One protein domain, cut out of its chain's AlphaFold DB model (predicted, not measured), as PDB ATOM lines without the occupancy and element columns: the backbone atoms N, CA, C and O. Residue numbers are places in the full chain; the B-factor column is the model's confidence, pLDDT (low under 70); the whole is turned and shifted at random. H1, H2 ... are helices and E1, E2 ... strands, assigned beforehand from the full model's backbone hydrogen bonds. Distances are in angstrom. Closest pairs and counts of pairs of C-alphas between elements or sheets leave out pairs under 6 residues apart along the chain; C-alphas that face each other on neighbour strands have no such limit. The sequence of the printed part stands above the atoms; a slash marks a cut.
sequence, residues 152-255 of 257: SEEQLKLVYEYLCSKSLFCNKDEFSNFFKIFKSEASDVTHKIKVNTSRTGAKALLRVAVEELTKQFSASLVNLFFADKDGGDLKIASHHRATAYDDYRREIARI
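This is residues 152 to 255 of the 257 residues of an uncharacterized protein of Phocaeicola vulgatus (UniProt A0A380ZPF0). This is a rounded cluster of five helices, with H3 nearest the middle and H5 crossing it; H1 runs alongside H3 the opposite way and meets H5 and H2. H4 runs directly into E2, which pairs with E1 in a tiny two-stranded sheet, and unnamed residues 229 to 244 run along the outside to H5. The 104 printed residues hold, in order, H1 H2 E1 H3 H4 E2 H5; the class is mostly helix, and E1 and E2 are parallel. The whole is compact, radius of gyration of the C-alphas 12.4 A, spanning 34 by 30 by 24 A.

H1, residues 153 to 165, touches H2, residues 175 to 182, at a steep tilt of 64 degrees; their closest C-alphas, Tyr 160 and Phe 175, are 6.8 A apart. E1, residues 193 to 195, is parallel to E2, residues 226 to 228, with N 195 and O 227 2.8 A apart, within hydrogen-bond range. Between them in the chain come H3, residues 202 to 214, and H4, residues 219 to 225: a strand-helix-strand unit, two parallel neighbour strands joined through helices, with a right-handed crossover. H5, residues 245 to 255, touches H3 at a steep tilt of 46 degrees, closest C-alphas Val 208 and Arg 249, 5.9 A. H1 touches H5 with residues 155 to 159 alone, closest C-alphas Val 159 and Ile 255, 6.6 A. H1 and H4 are apart. In the five helices every O i to N i+4 pair is within hydrogen-bond range.

H1 begins at C-alpha 153 (-57.554, 47.893, -40.400) and is 18.1 A long. H2 measures 10.7 A, E1 6.5 A, H3 18.2 A, H4 10.2 A and E2 7.1 A. H5, 15.6 A, ends at C-alpha 255 (-54.106, 38.730, -32.149).

The C-alphas farthest apart, Asp 188 and Thr 243, are 34.8 A apart. The printed part has no cut, and the link E2 to H5 is long. The model's pLDDT is under 70 at residues 184 to 188 and 238 to 243.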
ATOM      1  N   SER A 152     -57.098  43.183 -41.918       85.12
ATOM      2  CA  SER A 152     -57.980  44.366 -41.891       85.12
ATOM      3  C   SER A 152     -57.374  45.541 -41.105       85.12
ATOM      4  O   SER A 152     -56.375  45.380 -40.402       85.12
ATOM      5  N   GLU A 153     -57.970  46.734 -41.207       88.25
ATOM      6  CA  GLU A 153     -57.554  47.893 -40.400       88.25
ATOM      7  C   GLU A 153     -57.680  47.608 -38.898       88.25
ATOM      8  O   GLU A 153     -56.761  47.908 -38.139       88.25
ATOM      9  N   GLU A 154     -58.763  46.954 -38.475       90.75
ATOM     10  CA  GLU A 154     -58.998  46.570 -37.083       90.75
ATOM     11  C   GLU A 154     -57.930  45.592 -36.586       90.75
ATOM     12  O   GLU A 154     -57.367  45.784 -35.510       90.75
ATOM     13  N   GLN A 155     -57.587  44.582 -37.389       94.44
ATOM     14  CA  GLN A 155     -56.532  43.625 -37.048       94.44
ATOM     15  C   GLN A 155     -55.157  44.304 -36.967       94.44
ATOM     16  O   GLN A 155     -54.397  44.066 -36.025       94.44
ATOM     17  N   LEU A 156     -54.841  45.195 -37.913       94.94
ATOM     18  CA  LEU A 156     -53.614  45.994 -37.873       94.94
ATOM     19  C   LEU A 156     -53.561  46.895 -36.638       94.94
ATOM     20  O   LEU A 156     -52.497  47.042 -36.036       94.94
ATOM     21  N   LYS A 157     -54.700  47.468 -36.239       96.06
ATOM     22  CA  LYS A 157     -54.817  48.304 -35.045       96.06
ATOM     23  C   LYS A 157     -54.561  47.512 -33.768       96.06
ATOM     24  O   LYS A 157     -53.774  47.964 -32.944       96.06
ATOM     25  N   LEU A 158     -55.128  46.313 -33.638       97.69
ATOM     26  CA  LEU A 158     -54.876  45.441 -32.485       97.69
ATOM     27  C   LEU A 158     -53.393  45.068 -32.361       97.69
ATOM     28  O   LEU A 158     -52.822  45.118 -31.270       97.69
ATOM     29  N   VAL A 159     -52.734  44.749 -33.482       97.44
ATOM     30  CA  VAL A 159     -51.284  44.507 -33.479       97.44
ATOM     31  C   VAL A 159     -50.528  45.777 -33.087       97.44
ATOM     32  O   VAL A 159     -49.639  45.710 -32.243       97.44
ATOM     33  N   TYR A 160     -50.882  46.942 -33.635       97.56
ATOM     34  CA  TYR A 160     -50.246  48.212 -33.278       97.56
ATOM     35  C   TYR A 160     -50.372  48.536 -31.780       97.56
ATOM     36  O   TYR A 160     -49.381  48.892 -31.136       97.56
ATOM     37  N   GLU A 161     -51.560  48.358 -31.201       97.31
ATOM     38  CA  GLU A 161     -51.830  48.550 -29.772       97.31
ATOM     39  C   GLU A 161     -51.002  47.591 -28.911       97.31
ATOM     40  O   GLU A 161     -50.383  48.007 -27.927       97.31
ATOM     41  N   TYR A 162     -50.896  46.326 -29.323       97.06
ATOM     42  CA  TYR A 162     -50.011  45.356 -28.689       97.06
ATOM     43  C   TYR A 162     -48.540  45.800 -28.733       97.06
ATOM     44  O   TYR A 162     -47.870  45.805 -27.695       97.06
ATOM     45  N   LEU A 163     -48.030  46.242 -29.885       96.62
ATOM     46  CA  LEU A 163     -46.654  46.740 -30.004       96.62
ATOM     47  C   LEU A 163     -46.421  47.972 -29.110       96.62
ATOM     48  O   LEU A 163     -45.379  48.076 -28.454       96.62
ATOM     49  N   CYS A 164     -47.410  48.865 -29.010       96.31
ATOM     50  CA  CYS A 164     -47.389  50.002 -28.090       96.31
ATOM     51  C   CYS A 164     -47.388  49.561 -26.618       96.31
ATOM     52  O   CYS A 164     -46.635  50.120 -25.819       96.31
ATOM     53  N   SER A 165     -48.170  48.538 -26.251       94.88
ATOM     54  CA  SER A 165     -48.196  47.970 -24.892       94.88
ATOM     55  C   SER A 165     -46.838  47.396 -24.482       94.88
ATOM     56  O   SER A 165     -46.409  47.538 -23.338       94.88
ATOM     57  N   LYS A 166     -46.097  46.827 -25.442       93.56
ATOM     58  CA  LYS A 166     -44.727  46.338 -25.243       93.56
ATOM     59  C   LYS A 166     -43.692  47.466 -25.281       93.56
ATOM     60  O   LYS A 166     -42.501  47.169 -25.213       93.56
ATOM     61  N   SER A 167     -44.117  48.729 -25.364       94.25
ATOM     62  CA  SER A 167     -43.260  49.919 -25.449       94.25
ATOM     63  C   SER A 167     -42.293  49.884 -26.639       94.25
ATOM     64  O   SER A 167     -41.147  50.323 -26.521       94.25
ATOM     65  N   LEU A 168     -42.727  49.318 -27.776       95.12
ATOM     66  CA  LEU A 168     -41.891  49.208 -28.973       95.12
ATOM     67  C   LEU A 168     -41.677  50.557 -29.663       95.12
ATOM     68  O   LEU A 168     -40.572  50.815 -30.129       95.12
ATOM     69  N   PHE A 169     -42.707  51.397 -29.752       96.38
ATOM     70  CA  PHE A 169     -42.638  52.691 -30.433       96.38
ATOM     71  C   PHE A 169     -42.432  53.834 -29.440       96.38
ATOM     72  O   PHE A 169     -42.966  53.807 -28.332       96.38
ATOM     73  N   CYS A 170     -41.656  54.843 -29.842       93.50
ATOM     74  CA  CYS A 170     -41.422  56.040 -29.027       93.50
ATOM     75  C   CYS A 170     -42.654  56.957 -28.966       93.50
ATOM     76  O   CYS A 170     -42.843  57.644 -27.967       93.50
ATOM     77  N   ASN A 171     -43.480  56.956 -30.017       91.56
ATOM     78  CA  ASN A 171     -44.741  57.688 -30.100       91.56
ATOM     79  C   ASN A 171     -45.901  56.699 -30.323       91.56
ATOM     80  O   ASN A 171     -45.780  55.789 -31.147       91.56
ATOM     81  N   LYS A 172     -47.001  56.870 -29.581       89.69
ATOM     82  CA  LYS A 172     -48.206  56.022 -29.662       89.69
ATOM     83  C   LYS A 172     -49.233  56.530 -30.681       89.69
ATOM     84  O   LYS A 172     -50.160  55.798 -31.010       89.69
ATOM     85  N   ASP A 173     -49.036  57.732 -31.216       90.50
ATOM     86  CA  ASP A 173     -49.945  58.366 -32.178       90.50
ATOM     87  C   ASP A 173     -49.473  58.182 -33.636       90.50
ATOM     88  O   ASP A 173     -49.685  59.031 -34.495       90.50
ATOM     89  N   GLU A 174     -48.826  57.050 -33.934       90.81
ATOM     90  CA  GLU A 174     -48.244  56.735 -35.253       90.81
ATOM     91  C   GLU A 174     -49.061  55.701 -36.044       90.81
ATOM     92  O   GLU A 174     -48.603  55.205 -37.076       90.81
ATOM     93  N   PHE A 175     -50.274  55.352 -35.589       93.00
ATOM     94  CA  PHE A 175     -51.074  54.309 -36.242       93.00
ATOM     95  C   PHE A 175     -51.338  54.616 -37.722       93.00
ATOM     96  O   PHE A 175     -51.265  53.713 -38.546       93.00
ATOM     97  N   SER A 176     -51.576  55.882 -38.084       89.69
ATOM     98  CA  SER A 176     -51.814  56.260 -39.484       89.69
ATOM     99  C   SER A 176     -50.624  55.918 -40.386       89.69
ATOM    100  O   SER A 176     -50.805  55.314 -41.442       89.69
ATOM    101  N   ASN A 177     -49.397  56.232 -39.960       90.38
ATOM    102  CA  ASN A 177     -48.193  55.869 -40.709       90.38
ATOM    103  C   ASN A 177     -47.967  54.356 -40.701       90.38
ATOM    104  O   ASN A 177     -47.623  53.786 -41.734       90.38
ATOM    105  N   PHE A 178     -48.207  53.696 -39.565       93.25
ATOM    106  CA  PHE A 178     -48.096  52.243 -39.452       93.25
ATOM    107  C   PHE A 178     -49.029  51.548 -40.447       93.25
ATOM    108  O   PHE A 178     -48.592  50.703 -41.222       93.25
ATOM    109  N   PHE A 179     -50.293  51.960 -40.488       90.38
ATOM    110  CA  PHE A 179     -51.291  51.443 -41.413       90.38
ATOM    111  C   PHE A 179     -50.858  51.622 -42.875       90.38
ATOM    112  O   PHE A 179     -50.827  50.646 -43.626       90.38
ATOM    113  N   LYS A 180     -50.426  52.833 -43.255       86.19
ATOM    114  CA  LYS A 180     -49.959  53.143 -44.618       86.19
ATOM    115  C   LYS A 180     -48.806  52.252 -45.076       86.19
ATOM    116  O   LYS A 180     -48.834  51.741 -46.197       86.19
ATOM    117  N   ILE A 181     -47.819  52.025 -44.201       89.19
ATOM    118  CA  ILE A 181     -46.667  51.146 -44.471       89.19
ATOM    119  C   ILE A 181     -47.142  49.748 -44.883       89.19
ATOM    120  O   ILE A 181     -46.628  49.185 -45.848       89.19
ATOM    121  N   PHE A 182     -48.141  49.206 -44.180       89.06
ATOM    122  CA  PHE A 182     -48.634  47.847 -44.398       89.06
ATOM    123  C   PHE A 182     -49.747  47.728 -45.452       89.06
ATOM    124  O   PHE A 182     -50.151  46.614 -45.782       89.06
ATOM    125  N   LYS A 183     -50.238  48.836 -46.021       82.62
ATOM    126  CA  LYS A 183     -51.328  48.842 -47.016       82.62
ATOM    127  C   LYS A 183     -50.940  49.350 -48.400       82.62
ATOM    128  O   LYS A 183     -51.801  49.716 -49.187       82.62
ATOM    129  N   SER A 184     -49.650  49.286 -48.736       66.81
ATOM    130  CA  SER A 184     -49.121  49.747 -50.033       66.81
ATOM    131  C   SER A 184     -49.339  51.245 -50.294       66.81
ATOM    132  O   SER A 184     -49.175  51.699 -51.420       66.81
ATOM    133  N   GLU A 185     -49.608  52.027 -49.246       65.31
ATOM    134  CA  GLU A 185     -49.649  53.499 -49.262       65.31
ATOM    135  C   GLU A 185     -48.313  54.079 -48.769       65.31
ATOM    136  O   GLU A 185     -48.225  55.169 -48.207       65.31
ATOM    137  N   ALA A 186     -47.237  53.315 -48.950       62.84
ATOM    138  CA  ALA A 186     -45.919  53.620 -48.422       62.84
ATOM    139  C   ALA A 186     -45.312  54.917 -48.991       62.84
ATOM    140  O   ALA A 186     -44.467  55.528 -48.340       62.84
ATOM    141  N   SER A 187     -45.759  55.362 -50.174       66.12
ATOM    142  CA  SER A 187     -45.392  56.666 -50.745       66.12
ATOM    143  C   SER A 187     -45.910  57.850 -49.926       66.12
ATOM    144  O   SER A 187     -45.346  58.936 -50.013       66.12
ATOM    145  N   ASP A 188     -46.957  57.641 -49.123       66.94
ATOM    146  CA  ASP A 188     -47.650  58.684 -48.360       66.94
ATOM    147  C   ASP A 188     -47.181  58.737 -46.893       66.94
ATOM    148  O   ASP A 188     -47.786  59.420 -46.051       66.94
ATOM    149  N   VAL A 189     -46.123  57.985 -46.570       74.12
ATOM    150  CA  VAL A 189     -45.452  57.982 -45.267       74.12
ATOM    151  C   VAL A 189     -44.515  59.183 -45.211       74.12
ATOM    152  O   VAL A 189     -43.529  59.267 -45.939       74.12
ATOM    153  N   THR A 190     -44.834  60.137 -44.338       72.44
ATOM    154  CA  THR A 190     -44.143  61.436 -44.271       72.44
ATOM    155  C   THR A 190     -42.860  61.398 -43.448       72.44
ATOM    156  O   THR A 190     -42.006  62.268 -43.600       72.44
ATOM    157  N   HIS A 191     -42.717  60.404 -42.568       86.25
ATOM    158  CA  HIS A 191     -41.536  60.208 -41.739       86.25
ATOM    159  C   HIS A 191     -41.445  58.766 -41.218       86.25
ATOM    160  O   HIS A 191     -42.417  58.012 -41.249       86.25
ATOM    161  N   LYS A 192     -40.260  58.383 -40.727       91.69
ATOM    162  CA  LYS A 192     -40.019  57.049 -40.165       91.69
ATOM    163  C   LYS A 192     -40.602  56.920 -38.758       91.69
ATOM    164  O   LYS A 192     -40.380  57.790 -37.915       91.69
ATOM    165  N   ILE A 193     -41.233  55.785 -38.468       94.56
ATOM    166  CA  ILE A 193     -41.705  55.460 -37.117       94.56
ATOM    167  C   ILE A 193     -40.499  55.112 -36.239       94.56
ATOM    168  O   ILE A 193     -39.710  54.220 -36.564       94.56
ATOM    169  N   LYS A 194     -40.356  55.807 -35.107       96.19
ATOM    170  CA  LYS A 194     -39.240  55.609 -34.171       96.19
ATOM    171  C   LYS A 194     -39.474  54.410 -33.257       96.19
ATOM    172  O   LYS A 194     -40.476  54.334 -32.541       96.19
ATOM    173  N   VAL A 195     -38.513  53.497 -33.257       96.19
ATOM    174  CA  VAL A 195     -38.491  52.282 -32.444       96.19
ATOM    175  C   VAL A 195     -37.655  52.536 -31.198       96.19
ATOM    176  O   VAL A 195     -36.512  52.971 -31.286       96.19
ATOM    177  N   ASN A 196     -38.186  52.199 -30.027       95.00
ATOM    178  CA  ASN A 196     -37.470  52.247 -28.762       95.00
ATOM    179  C   ASN A 196     -36.423  51.120 -28.688       95.00
ATOM    180  O   ASN A 196     -36.629  50.083 -28.061       95.00
ATOM    181  N   THR A 197     -35.282  51.311 -29.344       91.19
ATOM    182  CA  THR A 197     -34.182  50.333 -29.401       91.19
ATOM    183  C   THR A 197     -33.491  50.100 -28.058       91.19
ATOM    184  O   THR A 197     -32.794  49.099 -27.914       91.19
ATOM    185  N   SER A 198     -33.700  50.974 -27.063       88.94
ATOM    186  CA  SER A 198     -33.222  50.762 -25.688       88.94
ATOM    187  C   SER A 198     -33.954  49.610 -24.989       88.94
ATOM    188  O   SER A 198     -33.444  49.051 -24.021       88.94
ATOM    189  N   ARG A 199     -35.126  49.205 -25.498       87.38
ATOM    190  CA  ARG A 199     -35.822  47.996 -25.056       87.38
ATOM    191  C   ARG A 199     -35.118  46.751 -25.600       87.38
ATOM    192  O   ARG A 199     -35.042  46.535 -26.814       87.38
ATOM    193  N   THR A 200     -34.723  45.858 -24.696       85.62
ATOM    194  CA  THR A 200     -34.195  44.534 -25.047       85.62
ATOM    195  C   THR A 200     -35.150  43.799 -25.989       85.62
ATOM    196  O   THR A 200     -36.346  43.669 -25.728       85.62
ATOM    197  N   GLY A 201     -34.631  43.342 -27.129       87.81
ATOM    198  CA  GLY A 201     -35.415  42.616 -28.130       87.81
ATOM    199  C   GLY A 201     -36.356  43.473 -28.987       87.81
ATOM    200  O   GLY A 201     -37.175  42.901 -29.699       87.81
ATOM    201  N   ALA A 202     -36.269  44.812 -28.970       90.69
ATOM    202  CA  ALA A 202     -37.109  45.689 -29.805       90.69
ATOM    203  C   ALA A 202     -37.023  45.364 -31.305       90.69
ATOM    204  O   ALA A 202     -38.045  45.164 -31.958       90.69
ATOM    205  N   LYS A 203     -35.806  45.229 -31.847       91.31
ATOM    206  CA  LYS A 203     -35.603  44.882 -33.264       91.31
ATOM    207  C   LYS A 203     -36.191  43.508 -33.603       91.31
ATOM    208  O   LYS A 203     -36.815  43.355 -34.643       91.31
ATOM    209  N   ALA A 204     -36.035  42.527 -32.712       89.62
ATOM    210  CA  ALA A 204     -36.602  41.194 -32.905       89.62
ATOM    211  C   ALA A 204     -38.139  41.219 -32.882       89.62
ATOM    212  O   ALA A 204     -38.760  40.620 -33.750       89.62
ATOM    213  N   LEU A 205     -38.753  41.957 -31.949       92.56
ATOM    214  CA  LEU A 205     -40.208  42.122 -31.901       92.56
ATOM    215  C   LEU A 205     -40.744  42.810 -33.164       92.56
ATOM    216  O   LEU A 205     -41.707  42.330 -33.754       92.56
ATOM    217  N   LEU A 206     -40.102  43.894 -33.617       93.88
ATOM    218  CA  LEU A 206     -40.492  44.560 -34.862       93.88
ATOM    219  C   LEU A 206     -40.379  43.616 -36.062       93.88
ATOM    220  O   LEU A 206     -41.274  43.583 -36.900       93.88
ATOM    221  N   ARG A 207     -39.296  42.833 -36.135       92.19
ATOM    222  CA  ARG A 207     -39.128  41.819 -37.177       92.19
ATOM    223  C   ARG A 207     -40.296  40.837 -37.186       92.19
ATOM    224  O   ARG A 207     -40.893  40.656 -38.238       92.19
ATOM    225  N   VAL A 208     -40.604  40.237 -36.035       92.88
ATOM    226  CA  VAL A 208     -41.704  39.271 -35.902       92.88
ATOM    227  C   VAL A 208     -43.025  39.901 -36.326       92.88
ATOM    228  O   VAL A 208     -43.786  39.277 -37.051       92.88
ATOM    229  N   ALA A 209     -43.283  41.146 -35.921       94.50
ATOM    230  CA  ALA A 209     -44.492  41.855 -36.321       94.50
ATOM    231  C   ALA A 209     -44.579  42.021 -37.843       94.50
ATOM    232  O   ALA A 209     -45.603  41.694 -38.431       94.50
ATOM    233  N   VAL A 210     -43.501  42.468 -38.496       92.94
ATOM    234  CA  VAL A 210     -43.455  42.600 -39.961       92.94
ATOM    235  C   VAL A 210     -43.650  41.242 -40.640       92.94
ATOM    236  O   VAL A 210     -44.454  41.135 -41.565       92.94
ATOM    237  N   GLU A 211     -42.963  40.203 -40.165       91.31
ATOM    238  CA  GLU A 211     -43.071  38.838 -40.694       91.31
ATOM    239  C   GLU A 211     -44.482  38.276 -40.557       91.31
ATOM    240  O   GLU A 211     -45.014  37.720 -41.513       91.31
ATOM    241  N   GLU A 212     -45.126  38.443 -39.406       92.94
ATOM    242  CA  GLU A 212     -46.475  37.924 -39.213       92.94
ATOM    243  C   GLU A 212     -47.525  38.730 -39.970       92.94
ATOM    244  O   GLU A 212     -48.455  38.128 -40.502       92.94
ATOM    245  N   LEU A 213     -47.362  40.049 -40.095       92.75
ATOM    246  CA  LEU A 213     -48.289  40.900 -40.842       92.75
ATOM    247  C   LEU A 213     -48.206  40.691 -42.358       92.75
ATOM    248  O   LEU A 213     -49.225  40.771 -43.036       92.75
ATOM    249  N   THR A 214     -47.015  40.421 -42.892       88.69
ATOM    250  CA  THR A 214     -46.774  40.398 -44.350       88.69
ATOM    251  C   THR A 214     -46.464  39.005 -44.896       88.69
ATOM    252  O   THR A 214     -46.430  38.796 -46.107       88.69
ATOM    253  N   LYS A 215     -46.218  38.033 -44.007       86.69
ATOM    254  CA  LYS A 215     -45.698  36.686 -44.310       86.69
ATOM    255  C   LYS A 215     -44.346  36.688 -45.032       86.69
ATOM    256  O   LYS A 215     -43.913  35.655 -45.538       86.69
ATOM    257  N   GLN A 216     -43.662  37.831 -45.053       86.31
ATOM    258  CA  GLN A 216     -42.357  38.045 -45.668       86.31
ATOM    259  C   GLN A 216     -41.516  38.989 -44.794       86.31
ATOM    260  O   GLN A 216     -41.985  39.550 -43.809       86.31
ATOM    261  N   PHE A 217     -40.237  39.167 -45.125       86.56
ATOM    262  CA  PHE A 217     -39.409  40.164 -44.450       86.56
ATOM    263  C   PHE A 217     -38.423  40.806 -45.408       86.56
ATOM    264  O   PHE A 217     -37.596  40.123 -46.011       86.56
ATOM    265  N   SER A 218     -38.443  42.137 -45.464       86.50
ATOM    266  CA  SER A 218     -37.462  42.925 -46.202       86.50
ATOM    267  C   SER A 218     -36.729  43.876 -45.264       86.50
ATOM    268  O   SER A 218     -37.268  44.894 -44.834       86.50
ATOM    269  N   ALA A 219     -35.466  43.563 -44.963       85.31
ATOM    270  CA  ALA A 219     -34.622  44.414 -44.128       85.31
ATOM    271  C   ALA A 219     -34.493  45.832 -44.705       85.31
ATOM    272  O   ALA A 219     -34.511  46.804 -43.953       85.31
ATOM    273  N   SER A 220     -34.380  45.965 -46.031       85.62
ATOM    274  CA  SER A 220     -34.264  47.267 -46.693       85.62
ATOM    275  C   SER A 220     -35.513  48.117 -46.475       85.62
ATOM    276  O   SER A 220     -35.391  49.270 -46.070       85.62
ATOM    277  N   LEU A 221     -36.706  47.542 -46.649       87.06
ATOM    278  CA  LEU A 221     -37.960  48.268 -46.447       87.06
ATOM    279  C   LEU A 221     -38.220  48.579 -44.973       87.06
ATOM    280  O   LEU A 221     -38.649  49.681 -44.646       87.06
ATOM    281  N   VAL A 222     -37.890  47.669 -44.056       90.00
ATOM    282  CA  VAL A 222     -38.014  47.973 -42.624       90.00
ATOM    283  C   VAL A 222     -37.084  49.125 -42.233       90.00
ATOM    284  O   VAL A 222     -37.514  50.043 -41.544       90.00
ATOM    285  N   ASN A 223     -35.840  49.150 -42.719       88.88
ATOM    286  CA  ASN A 223     -34.933  50.279 -42.476       88.88
ATOM    287  C   ASN A 223     -35.366  51.573 -43.203       88.88
ATOM    288  O   ASN A 223     -34.934  52.664 -42.818       88.88
ATOM    289  N   LEU A 224     -36.211  51.480 -44.236       89.12
ATOM    290  CA  LEU A 224     -36.784  52.633 -44.930       89.12
ATOM    291  C   LEU A 224     -37.902  53.297 -44.116       89.12
ATOM    292  O   LEU A 224     -37.948  54.521 -44.067       89.12
ATOM    293  N   PHE A 225     -38.764  52.519 -43.457       91.75
ATOM    294  CA  PHE A 225     -39.946  53.046 -42.759       91.75
ATOM    295  C   PHE A 225     -39.795  53.177 -41.244       91.75
ATOM    296  O   PHE A 225     -40.563  53.899 -40.609       91.75
ATOM    297  N   PHE A 226     -38.806  52.509 -40.655       93.94
ATOM    298  CA  PHE A 226     -38.564  52.531 -39.220       93.94
ATOM    299  C   PHE A 226     -37.175  53.080 -38.912       93.94
ATOM    300  O   PHE A 226     -36.201  52.818 -39.622       93.94
ATOM    301  N   ALA A 227     -37.093  53.841 -37.828       94.75
ATOM    302  CA  ALA A 227     -35.865  54.446 -37.337       94.75
ATOM    303  C   ALA A 227     -35.568  53.991 -35.911       94.75
ATOM    304  O   ALA A 227     -36.442  53.521 -35.181       94.75
ATOM    305  N   ASP A 228     -34.319  54.168 -35.509       94.38
ATOM    306  CA  ASP A 228     -33.919  54.151 -34.110       94.38
ATOM    307  C   ASP A 228     -34.649  55.249 -33.298       94.38
ATOM    308  O   ASP A 228     -35.215  56.191 -33.863       94.38
ATOM    309  N   LYS A 229     -34.624  55.158 -31.965       92.94
ATOM    310  CA  LYS A 229     -35.236  56.113 -31.029       92.94
ATOM    311  C   LYS A 229     -34.767  57.552 -31.270       92.94
ATOM    312  O   LYS A 229     -35.554  58.487 -31.136       92.94
ATOM    313  N   ASP A 230     -33.520  57.714 -31.706       91.50
ATOM    314  CA  ASP A 230     -32.899  59.012 -31.969       91.50
ATOM    315  C   ASP A 230     -33.145  59.487 -33.418       91.50
ATOM    316  O   ASP A 230     -32.721  60.570 -33.810       91.50
ATOM    317  N   GLY A 231     -33.881  58.710 -34.223       87.19
ATOM    318  CA  GLY A 231     -34.182  59.001 -35.630       87.19
ATOM    319  C   GLY A 231     -33.129  58.502 -36.625       87.19
ATOM    320  O   GLY A 231     -33.322  58.657 -37.829       87.19
ATOM    321  N   GLY A 232     -32.045  57.889 -36.141       88.50
ATOM    322  CA  GLY A 232     -31.009  57.273 -36.971       88.50
ATOM    323  C   GLY A 232     -31.426  55.936 -37.595       88.50
ATOM    324  O   GLY A 232     -32.537  55.436 -37.397       88.50
ATOM    325  N   ASP A 233     -30.511  55.326 -38.347       86.94
ATOM    326  CA  ASP A 233     -30.764  54.040 -38.998       86.94
ATOM    327  C   ASP A 233     -30.994  52.914 -37.989       86.94
ATOM    328  O   ASP A 233     -30.157  52.630 -37.129       86.94
ATOM    329  N   LEU A 234     -32.100  52.187 -38.164       87.38
ATOM    330  CA  LEU A 234     -32.447  51.053 -37.313       87.38
ATOM    331  C   LEU A 234     -31.442  49.891 -37.448       87.38
ATOM    332  O   LEU A 234     -31.240  49.130 -36.495       87.38
ATOM    333  N   LYS A 235     -30.796  49.747 -38.615       85.81
ATOM    334  CA  LYS A 235     -29.817  48.692 -38.947       85.81
ATOM    335  C   LYS A 235     -30.325  47.291 -38.595       85.81
ATOM    336  O   LYS A 235     -29.620  46.487 -37.979       85.81
ATOM    337  N   ILE A 236     -31.581  47.000 -38.929       85.19
ATOM    338  CA  ILE A 236     -32.132  45.661 -38.731       85.19
ATOM    339  C   ILE A 236     -31.616  44.729 -39.834       85.19
ATOM    340  O   ILE A 236     -31.821  44.967 -41.019       85.19
ATOM    341  N   ALA A 237     -30.899  43.682 -39.432       76.19
ATOM    342  CA  ALA A 237     -30.402  42.619 -40.304       76.19
ATOM    343  C   ALA A 237     -31.384  41.441 -40.407       76.19
ATOM    344  O   ALA A 237     -32.214  41.221 -39.518       76.19
ATOM    345  N   SER A 238     -31.219  40.640 -41.461       62.72
ATOM    346  CA  SER A 238     -32.075  39.500 -41.819       62.72
ATOM    347  C   SER A 238     -32.074  38.330 -40.820       62.72
ATOM    348  O   SER A 238     -32.916  37.451 -40.938       62.72
ATOM    349  N   HIS A 239     -31.153  38.296 -39.853       62.72
ATOM    350  CA  HIS A 239     -30.962  37.181 -38.912       62.72
ATOM    351  C   HIS A 239     -31.142  37.577 -37.434       62.72
ATOM    352  O   HIS A 239     -30.779  36.813 -36.546       62.72
ATOM    353  N   HIS A 240     -31.717  38.750 -37.137       65.25
ATOM    354  CA  HIS A 240     -32.022  39.131 -35.753       65.25
ATOM    355  C   HIS A 240     -33.160  38.272 -35.182       65.25
ATOM    356  O   HIS A 240     -34.332  38.630 -35.295       65.25
ATOM    357  N   ARG A 241     -32.815  37.150 -34.547       64.94
ATOM    358  CA  ARG A 241     -33.739  36.305 -33.784       64.94
ATOM    359  C   ARG A 241     -33.328  36.336 -32.314       64.94
ATOM    360  O   ARG A 241     -32.245  35.886 -31.963       64.94
ATOM    361  N   ALA A 242     -34.167  36.936 -31.471       68.06
ATOM    362  CA  ALA A 242     -33.992  36.889 -30.022       68.06
ATOM    363  C   ALA A 242     -34.543  35.568 -29.466       68.06
ATOM    364  O   ALA A 242     -35.377  34.933 -30.104       68.06
ATOM    365  N   THR A 243     -34.160  35.200 -28.244       68.56
ATOM    366  CA  THR A 243     -34.677  34.001 -27.557       68.56
ATOM    367  C   THR A 243     -36.210  33.998 -27.432       68.56
ATOM    368  O   THR A 243     -36.822  32.945 -27.504       68.56
ATOM    369  N   ALA A 244     -36.840  35.177 -27.332       78.12
ATOM    370  CA  ALA A 244     -38.298  35.347 -27.235       78.12
ATOM    371  C   ALA A 244     -39.023  35.454 -28.599       78.12
ATOM    372  O   ALA A 244     -40.177  35.874 -28.656       78.12
ATOM    373  N   TYR A 245     -38.348  35.145 -29.713       85.38
ATOM    374  CA  TYR A 245     -38.909  35.290 -31.063       85.38
ATOM    375  C   TYR A 245     -40.203  34.478 -31.243       85.38
ATOM    376  O   TYR A 245     -41.207  35.024 -31.699       85.38
ATOM    377  N   ASP A 246     -40.206  33.206 -30.832       87.06
ATOM    378  CA  ASP A 246     -41.379  32.332 -30.968       87.06
ATOM    379  C   ASP A 246     -42.543  32.759 -30.066       87.06
ATOM    380  O   ASP A 246     -43.703  32.611 -30.450       87.06
ATOM    381  N   ASP A 247     -42.255  33.338 -28.900       88.69
ATOM    382  CA  ASP A 247     -43.287  33.844 -27.994       88.69
ATOM    383  C   ASP A 247     -44.000  35.053 -28.600       88.69
ATOM    384  O   ASP A 247     -45.229  35.070 -28.677       88.69
ATOM    385  N   TYR A 248     -43.245  36.021 -29.133       91.56
ATOM    386  CA  TYR A 248     -43.830  37.151 -29.861       91.56
ATOM    387  C   TYR A 248     -44.619  36.694 -31.080       91.56
ATOM    388  O   TYR A 248     -45.692  37.227 -31.355       91.56
ATOM    389  N   ARG A 249     -44.115  35.684 -31.793       92.31
ATOM    390  CA  ARG A 249     -44.783  35.144 -32.973       92.31
ATOM    391  C   ARG A 249     -46.143  34.555 -32.610       92.31
ATOM    392  O   ARG A 249     -47.134  34.863 -33.263       92.31
ATOM    393  N   ARG A 250     -46.204  33.752 -31.542       92.81
ATOM    394  CA  ARG A 250     -47.457  33.170 -31.033       92.81
ATOM    395  C   ARG A 250     -48.420  34.237 -30.523       92.81
ATOM    396  O   ARG A 250     -49.613  34.122 -30.783       92.81
ATOM    397  N   GLU A 251     -47.931  35.251 -29.809       94.50
ATOM    398  CA  GLU A 251     -48.767  36.356 -29.324       94.50
ATOM    399  C   GLU A 251     -49.389  37.136 -30.493       94.50
ATOM    400  O   GLU A 251     -50.604  37.308 -30.523       94.50
ATOM    401  N   ILE A 252     -48.593  37.533 -31.491       95.38
ATOM    402  CA  ILE A 252     -49.094  38.274 -32.659       95.38
ATOM    403  C   ILE A 252     -50.030  37.405 -33.507       95.38
ATOM    404  O   ILE A 252     -51.089  37.874 -33.911       95.38
ATOM    405  N   ALA A 253     -49.708  36.126 -33.718       92.94
ATOM    406  CA  ALA A 253     -50.590  35.210 -34.438       92.94
ATOM    407  C   ALA A 253     -51.962  35.048 -33.759       92.94
ATOM    408  O   ALA A 253     -52.964  34.986 -34.460       92.94
ATOM    409  N   ARG A 254     -52.023  35.033 -32.417       94.31
ATOM    410  CA  ARG A 254     -53.291  35.006 -31.658       94.31
ATOM    411  C   ARG A 254     -54.089  36.304 -31.752       94.31
ATOM    412  O   ARG A 254     -55.301  36.274 -31.611       94.31
ATOM    413  N   ILE A 255     -53.424  37.443 -31.932       95.31
ATOM    414  CA  ILE A 255     -54.106  38.730 -32.149       95.31
ATOM    415  C   ILE A 255     -54.720  38.781 -33.555       95.31
ATOM    416  O   ILE A 255     -55.737  39.434 -33.772       95.31
TER     417      ILE A 255